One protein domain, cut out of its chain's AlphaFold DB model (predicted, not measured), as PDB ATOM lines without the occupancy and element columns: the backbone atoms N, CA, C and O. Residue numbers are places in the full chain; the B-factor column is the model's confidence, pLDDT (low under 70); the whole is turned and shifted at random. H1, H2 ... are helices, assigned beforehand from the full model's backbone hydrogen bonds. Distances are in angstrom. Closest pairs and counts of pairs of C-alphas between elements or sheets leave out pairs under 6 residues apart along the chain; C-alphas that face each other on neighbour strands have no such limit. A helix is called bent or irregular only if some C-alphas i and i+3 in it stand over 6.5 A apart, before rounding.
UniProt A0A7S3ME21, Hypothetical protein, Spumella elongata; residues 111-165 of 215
ATOM      1  N   LYS A 111      36.512 -53.312 -13.032       86.69
ATOM      2  CA  LYS A 111      37.751 -52.896 -12.369       86.69
ATOM      3  C   LYS A 111      39.013 -53.282 -13.143       86.69
ATOM      4  O   LYS A 111      40.108 -52.965 -12.691       86.69
ATOM      5  N   CYS A 112      38.879 -53.901 -14.317       91.31
ATOM      6  CA  CYS A 112      40.022 -54.220 -15.166       91.31
ATOM      7  C   CYS A 112      40.808 -52.931 -15.510       91.31
ATOM      8  O   CYS A 112      40.231 -52.022 -16.126       91.31
ATOM      9  N   PRO A 113      42.109 -52.833 -15.163       91.12
ATOM     10  CA  PRO A 113      42.885 -51.599 -15.310       91.12
ATOM     11  C   PRO A 113      42.969 -51.136 -16.767       91.12
ATOM     12  O   PRO A 113      42.893 -49.941 -17.035       91.12
ATOM     13  N   VAL A 114      43.004 -52.070 -17.724       92.12
ATOM     14  CA  VAL A 114      43.008 -51.772 -19.167       92.12
ATOM     15  C   VAL A 114      41.748 -51.006 -19.590       92.12
ATOM     16  O   VAL A 114      41.825 -50.040 -20.347       92.12
ATOM     17  N   ARG A 115      40.571 -51.376 -19.064       87.50
ATOM     18  CA  ARG A 115      39.313 -50.669 -19.367       87.50
ATOM     19  C   ARG A 115      39.248 -49.304 -18.695       87.50
ATOM     20  O   ARG A 115      38.697 -48.377 -19.285       87.50
ATOM     21  N   LEU A 116      39.772 -49.183 -17.476       93.44
ATOM     22  CA  LEU A 116      39.846 -47.902 -16.772       93.44
ATOM     23  C   LEU A 116      40.769 -46.928 -17.510       93.44
ATOM     24  O   LEU A 116      40.358 -45.800 -17.773       93.44
ATOM     25  N   ALA A 117      41.943 -47.394 -17.941       93.38
ATOM     26  CA  ALA A 117      42.857 -46.624 -18.778       93.38
ATOM     27  C   ALA A 117      42.190 -46.201 -20.097       93.38
ATOM     28  O   ALA A 117      42.199 -45.023 -20.439       93.38
ATOM     29  N   GLY A 118      41.511 -47.122 -20.792       88.94
ATOM     30  CA  GLY A 118      40.771 -46.795 -22.015       88.94
ATOM     31  C   GLY A 118      39.670 -45.746 -21.801       88.94
ATOM     32  O   GLY A 118      39.517 -44.833 -22.609       88.94
ATOM     33  N   LYS A 119      38.926 -45.820 -20.687       91.56
ATOM     34  CA  LYS A 119      37.938 -44.790 -20.319       91.56
ATOM     35  C   LYS A 119      38.593 -43.432 -20.060       91.56
ATOM     36  O   LYS A 119      38.059 -42.433 -20.533       91.56
ATOM     37  N   ALA A 120      39.719 -43.405 -19.348       93.62
ATOM     38  CA  ALA A 120      40.465 -42.181 -19.064       93.62
ATOM     39  C   ALA A 120      40.999 -41.530 -20.351       93.62
ATOM     40  O   ALA A 120      40.807 -40.336 -20.551       93.62
ATOM     41  N   VAL A 121      41.560 -42.319 -21.275       90.50
ATOM     42  CA  VAL A 121      42.010 -41.832 -22.593       90.50
ATOM     43  C   VAL A 121      40.843 -41.261 -23.401       90.50
ATOM     44  O   VAL A 121      40.956 -40.180 -23.973       90.50
ATOM     45  N   CYS A 122      39.698 -41.947 -23.434       88.69
ATOM     46  CA  CYS A 122      38.504 -41.442 -24.116       88.69
ATOM     47  C   CYS A 122      37.957 -40.151 -23.491       88.69
ATOM     48  O   CYS A 122      37.438 -39.311 -24.222       88.69
ATOM     49  N   ALA A 123      38.030 -39.998 -22.165       92.75
ATOM     50  CA  ALA A 123      37.649 -38.764 -21.480       92.75
ATOM     51  C   ALA A 123      38.595 -37.618 -21.861       92.75
ATOM     52  O   ALA A 123      38.132 -36.626 -22.408       92.75
ATOM     53  N   LEU A 124      39.909 -37.831 -21.745       91.25
ATOM     54  CA  LEU A 124      40.929 -36.856 -22.143       91.25
ATOM     55  C   LEU A 124      40.762 -36.406 -23.602       91.25
ATOM     56  O   LEU A 124      40.852 -35.222 -23.900       91.25
ATOM     57  N   ARG A 125      40.469 -37.331 -24.528       84.62
ATOM     58  CA  ARG A 125      40.199 -36.979 -25.934       84.62
ATOM     59  C   ARG A 125      38.978 -36.079 -26.091       84.62
ATOM     60  O   ARG A 125      38.985 -35.216 -26.961       84.62
ATOM     61  N   ARG A 126      37.917 -36.294 -25.307       87.62
ATOM     62  CA  ARG A 126      36.733 -35.423 -25.347       87.62
ATOM     63  C   ARG A 126      37.068 -34.035 -24.830       87.62
ATOM     64  O   ARG A 126      36.710 -33.081 -25.507       87.62
ATOM     65  N   ASP A 127      37.775 -33.953 -23.709       90.44
ATOM     66  CA  ASP A 127      38.153 -32.685 -23.085       90.44
ATOM     67  C   ASP A 127      39.063 -31.883 -24.024       90.44
ATOM     68  O   ASP A 127      38.739 -30.757 -24.387       90.44
ATOM     69  N   LEU A 128      40.106 -32.513 -24.578       83.88
ATOM     70  CA  LEU A 128      40.984 -31.877 -25.567       83.88
ATOM     71  C   LEU A 128      40.229 -31.422 -26.822       83.88
ATOM     72  O   LEU A 128      40.522 -30.362 -27.367       83.88
ATOM     73  N   ASN A 129      39.247 -32.194 -27.291       80.06
ATOM     74  CA  ASN A 129      38.424 -31.788 -28.432       80.06
ATOM     75  C   ASN A 129      37.470 -30.628 -28.101       80.06
ATOM     76  O   ASN A 129      37.124 -29.869 -29.006       80.06
ATOM     77  N   GLN A 130      37.030 -30.494 -26.847       85.19
ATOM     78  CA  GLN A 130      36.241 -29.347 -26.396       85.19
ATOM     79  C   GLN A 130      37.116 -28.097 -26.282       85.19
ATOM     80  O   GLN A 130      36.751 -27.061 -26.837       85.19
ATOM     81  N   ASP A 131      38.287 -28.215 -25.657       86.12
ATOM     82  CA  ASP A 131      39.210 -27.099 -25.424       86.12
ATOM     83  C   ASP A 131      39.820 -26.557 -26.725       86.12
ATOM     84  O   ASP A 131      39.987 -25.348 -26.892       86.12
ATOM     85  N   LEU A 132      40.136 -27.439 -27.679       79.19
ATOM     86  CA  LEU A 132      40.796 -27.072 -28.941       79.19
ATOM     87  C   LEU A 132      39.808 -26.807 -30.090       79.19
ATOM     88  O   LEU A 132      40.206 -26.394 -31.184       79.19
ATOM     89  N   GLY A 133      38.512 -27.013 -29.844       75.69
ATOM     90  CA  GLY A 133      37.438 -26.810 -30.811       75.69
ATOM     91  C   GLY A 133      37.500 -27.737 -32.035       75.69
ATOM     92  O   GLY A 133      38.325 -28.643 -32.161       75.69
ATOM     93  N   SER A 134      36.616 -27.490 -33.006       65.06
ATOM     94  CA  SER A 134      36.389 -28.334 -34.197       65.06
ATOM     95  C   SER A 134      37.575 -28.449 -35.172       65.06
ATOM     96  O   SER A 134      37.438 -29.071 -36.222       65.06
ATOM     97  N   LYS A 135      38.726 -27.836 -34.871       65.62
ATOM     98  CA  LYS A 135      39.929 -27.821 -35.724       65.62
ATOM     99  C   LYS A 135      40.972 -28.873 -35.311       65.62
ATOM    100  O   LYS A 135      42.075 -28.895 -35.849       65.62
ATOM    101  N   SER A 136      40.630 -29.747 -34.364       56.09
ATOM    102  CA  SER A 136      41.547 -30.671 -33.688       56.09
ATOM    103  C   SER A 136      41.872 -31.948 -34.487       56.09
ATOM    104  O   SER A 136      41.676 -33.067 -34.023       56.09
ATOM    105  N   THR A 137      42.402 -31.819 -35.704       59.34
ATOM    106  CA  THR A 137      43.130 -32.935 -36.347       59.34
ATOM    107  C   THR A 137      44.557 -33.073 -35.798       59.34
ATOM    108  O   THR A 137      45.150 -34.147 -35.886       59.34
ATOM    109  N   ALA A 138      45.082 -32.016 -35.163       59.56
ATOM    110  CA  ALA A 138      46.447 -31.950 -34.638       59.56
ATOM    111  C   ALA A 138      46.671 -32.739 -33.330       59.56
ATOM    112  O   ALA A 138      47.796 -33.131 -33.029       59.56
ATOM    113  N   VAL A 139      45.626 -33.006 -32.539       62.12
ATOM    114  CA  VAL A 139      45.782 -33.717 -31.253       62.12
ATOM    115  C   VAL A 139      45.950 -35.212 -31.448       62.12
ATOM    116  O   VAL A 139      46.765 -35.839 -30.774       62.12
ATOM    117  N   THR A 140      45.217 -35.791 -32.398       63.47
ATOM    118  CA  THR A 140      45.371 -37.205 -32.747       63.47
ATOM    119  C   THR A 140      46.780 -37.508 -33.246       63.47
ATOM    120  O   THR A 140      47.342 -38.525 -32.862       63.47
ATOM    121  N   THR A 141      47.397 -36.593 -34.000       64.12
ATOM    122  CA  THR A 141      48.791 -36.744 -34.447       64.12
ATOM    123  C   THR A 141      49.812 -36.605 -33.316       64.12
ATOM    124  O   THR A 141      50.893 -37.174 -33.407       64.12
ATOM    125  N   LEU A 142      49.485 -35.874 -32.245       68.94
ATOM    126  CA  LEU A 142      50.387 -35.637 -31.111       68.94
ATOM    127  C   LEU A 142      50.372 -36.795 -30.101       68.94
ATOM    128  O   LEU A 142      51.408 -37.151 -29.549       68.94
ATOM    129  N   LEU A 143      49.197 -37.388 -29.865       71.38
ATOM    130  CA  LEU A 143      49.024 -38.485 -28.908       71.38
ATOM    131  C   LEU A 143      49.305 -39.867 -29.508       71.38
ATOM    132  O   LEU A 143      49.633 -40.795 -28.773       71.38
ATOM    133  N   GLU A 144      49.167 -40.019 -30.825       73.00
ATOM    134  CA  GLU A 144      49.368 -41.292 -31.518       73.00
ATOM    135  C   GLU A 144      50.274 -41.108 -32.746       73.00
ATOM    136  O   GLU A 144      49.806 -41.236 -33.875       73.00
ATOM    137  N   PRO A 145      51.585 -40.848 -32.564       65.25
ATOM    138  CA  PRO A 145      52.495 -40.584 -33.685       65.25
ATOM    139  C   PRO A 145      52.617 -41.763 -34.667       65.25
ATOM    140  O   PRO A 145      52.976 -41.564 -35.822       65.25
ATOM    141  N   ASN A 146      52.287 -42.984 -34.228       67.50
ATOM    142  CA  ASN A 146      52.321 -44.194 -35.056       67.50
ATOM    143  C   ASN A 146      50.963 -44.565 -35.674       67.50
ATOM    144  O   ASN A 146      50.906 -45.489 -36.488       67.50
ATOM    145  N   LEU A 147      49.867 -43.890 -35.302       62.00
ATOM    146  CA  LEU A 147      48.623 -44.014 -36.056       62.00
ATOM    147  C   LEU A 147      48.703 -43.034 -37.217       62.00
ATOM    148  O   LEU A 147      48.310 -41.877 -37.101       62.00
ATOM    149  N   GLU A 148      49.198 -43.532 -38.348       59.66
ATOM    150  CA  GLU A 148      48.945 -42.926 -39.651       59.66
ATOM    151  C   GLU A 148      47.450 -42.586 -39.719       59.66
ATOM    152  O   GLU A 148      46.607 -43.492 -39.655       59.66
ATOM    153  N   PRO A 149      47.089 -41.294 -39.760       59.31
ATOM    154  CA  PRO A 149      45.699 -40.900 -39.801       59.31
ATOM    155  C   PRO A 149      45.021 -41.622 -40.965       59.31
ATOM    156  O   PRO A 149      45.520 -41.581 -42.083       59.31
ATOM    157  N   GLY A 150      43.895 -42.303 -40.739       56.16
ATOM    158  CA  GLY A 150      43.280 -43.181 -41.750       56.16
ATOM    159  C   GLY A 150      42.906 -42.506 -43.083       56.16
ATOM    160  O   GLY A 150      42.569 -43.194 -44.045       56.16
ATOM    161  N   TRP A 151      42.990 -41.175 -43.174       54.88
ATOM    162  CA  TRP A 151      42.900 -40.435 -44.434       54.88
ATOM    163  C   TRP A 151      44.150 -40.582 -45.325       54.88
ATOM    164  O   TRP A 151      44.020 -40.516 -46.546       54.88
ATOM    165  N   ASN A 152      45.317 -40.902 -44.757       54.34
ATOM    166  CA  ASN A 152      46.563 -41.153 -45.486       54.34
ATOM    167  C   ASN A 152      46.550 -42.465 -46.270       54.34
ATOM    168  O   ASN A 152      47.268 -42.585 -47.258       54.34
ATOM    169  N   LEU A 153      45.723 -43.445 -45.890       56.78
ATOM    170  CA  LEU A 153      45.696 -44.732 -46.594       56.78
ATOM    171  C   LEU A 153      45.213 -44.568 -48.043       56.78
ATOM    172  O   LEU A 153      45.796 -45.129 -48.962       56.78
ATOM    173  N   ARG A 154      44.201 -43.715 -48.255       58.69
ATOM    174  CA  ARG A 154      43.708 -43.374 -49.601       58.69
ATOM    175  C   ARG A 154      44.644 -42.439 -50.364       58.69
ATOM    176  O   ARG A 154      44.569 -42.386 -51.585       58.69
ATOM    177  N   HIS A 155      45.483 -41.680 -49.661       59.31
ATOM    178  CA  HIS A 155      46.491 -40.832 -50.294       59.31
ATOM    179  C   HIS A 155      47.710 -41.639 -50.741       59.31
ATOM    180  O   HIS A 155      48.187 -41.398 -51.841       59.31
ATOM    181  N   LYS A 156      48.148 -42.647 -49.975       60.56
ATOM    182  CA  LYS A 156      49.259 -43.531 -50.366       60.56
ATOM    183  C   LYS A 156      48.969 -44.341 -51.629       60.56
ATOM    184  O   LYS A 156      49.858 -44.501 -52.456       60.56
ATOM    185  N   GLU A 157      47.732 -44.808 -51.816       63.28
ATOM    186  CA  GLU A 157      47.336 -45.470 -53.072       63.28
ATOM    187  C   GLU A 157      47.439 -44.514 -54.273       63.28
ATOM    188  O   GLU A 157      47.882 -44.917 -55.343       63.28
ATOM    189  N   LYS A 158      47.119 -43.230 -54.074       64.25
ATOM    190  CA  LYS A 158      47.238 -42.203 -55.117       64.25
ATOM    191  C   LYS A 158      48.672 -41.723 -55.338       64.25
ATOM    192  O   LYS A 158      49.032 -41.406 -56.460       64.25
ATOM    193  N   GLU A 159      49.517 -41.693 -54.308       63.91
ATOM    194  CA  GLU A 159      50.938 -41.339 -54.455       63.91
ATOM    195  C   GLU A 159      51.684 -42.287 -55.393       63.91
ATOM    196  O   GLU A 159      52.579 -41.848 -56.114       63.91
ATOM    197  N   HIS A 160      51.301 -43.566 -55.428       70.12
ATOM    198  CA  HIS A 160      51.876 -44.502 -56.389       70.12
ATOM    199  C   HIS A 160      51.400 -44.225 -57.823       70.12
ATOM    200  O   HIS A 160      52.179 -44.377 -58.757       70.12
ATOM    201  N   GLU A 161      50.157 -43.772 -57.994       70.25
ATOM    202  CA  GLU A 161      49.595 -43.376 -59.292       70.25
ATOM    203  C   GLU A 161      50.297 -42.123 -59.853       70.25
ATOM    204  O   GLU A 161      50.560 -42.041 -61.047       70.25
ATOM    205  N   TYR A 162      50.702 -41.181 -58.992       71.00
ATOM    206  CA  TYR A 162      51.413 -39.961 -59.402       71.00
ATOM    207  C   TYR A 162      52.889 -40.165 -59.758       71.00
ATOM    208  O   TYR A 162      53.497 -39.267 -60.337       71.00
ATOM    209  N   LYS A 163      53.479 -41.314 -59.417       78.75
ATOM    210  CA  LYS A 163      54.887 -41.611 -59.713       78.75
ATOM    211  C   LYS A 163      55.131 -41.959 -61.181       78.75
ATOM    212  O   LYS A 163      56.240 -41.746 -61.665       78.75
ATOM    213  N   ASP A 164      54.098 -42.456 -61.856       86.25
ATOM    214  CA  ASP A 164      54.158 -42.887 -63.254       86.25
ATOM    215  C   ASP A 164      53.654 -41.808 -64.230       86.25
ATOM    216  O   ASP A 164      53.785 -41.966 -65.444       86.25
ATOM    217  N   MET A 165      53.093 -40.699 -63.728       83.69
ATOM    218  CA  MET A 165      52.643 -39.594 -64.579       83.69
ATOM    219  C   MET A 165      53.820 -38.726 -65.020       83.69
ATOM    220  O   MET A 165      54.689 -38.365 -64.224       83.69
TER     221      MET A 165
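This is residues 111 to 165 of the 215 residues of the protein "Hypothetical protein" of Spumella elongata (UniProt A0A7S3ME21). An open, drawn-out chain of three helices with no shared core: the long helix H1 stands at one end, the chain folds back so that the short helix H2 runs beside the last part of H1 without clearly touching it, and then it leads away to H3, which sticks out as an arm at the other end. H1 and H2 with the link between them make a loose U, and H3 and the residues after it, which stand free, run out along the longest axis. The printed part has 55 residues with three named helices, in the order H1, H2, H3, and no named strand; the class is all helix. The whole is extended, with a radius of gyration of the C-alphas of 16.3 A, and flat in outline, its C-alphas spanning 54 by 28 by 13 A.

H1, residues 113 to 131, touches no helix, but is near H2, residues 138 to 143. The two are close but not clearly touching, with 1 pair of C-alphas within 8 A, those of Leu 128 and Val 139, 7.7 A apart. Their lines stand at a shallow tilt of 24 degrees, and they run opposite ways, with their centres 13.6 A apart. H3, residues 152 to 161, touches no helix: it is apart from H1 and apart from H2. In H1 and H2 every O i to N i+4 pair is within hydrogen-bond range; in H3 4 of 6 are.

H1 begins at Pro 113, with its C-alpha at (42.885, -51.599, -15.310), and ends at Asp 131, with its C-alpha at (39.210, -27.099, -25.424), a length of 26.8 A from first to last C-alpha. H2 runs from Ala 138, C-alpha at (46.447, -31.950, -34.638), to Leu 143, 9.1 A. H3 runs from Asn 152 to Glu 161, 14.3 A, and its last C-alpha is at (49.595, -43.376, -59.292). No helix is bent or irregular.

The two C-alphas farthest apart are those of Lys 111 and Met 165, the first and last printed residues, at 55.9 A. Residues 111 to 124, of which 113 to 124 belong to H1, stand free, as do residues 130 to 135 and residues 150 to 165, of which 152 to 161 belong to H3. The printed part has no cut. The link from H1 to H2, with 6 residues, and the link from H2 to H3, with 8 residues, are both short. The mean pLDDT of the printed part is 74.6; it is under 70 in 24 residues, 134 to 142 and 145 to 159. H1 has a mean pLDDT of 89, H2 of 65 and H3 of 62.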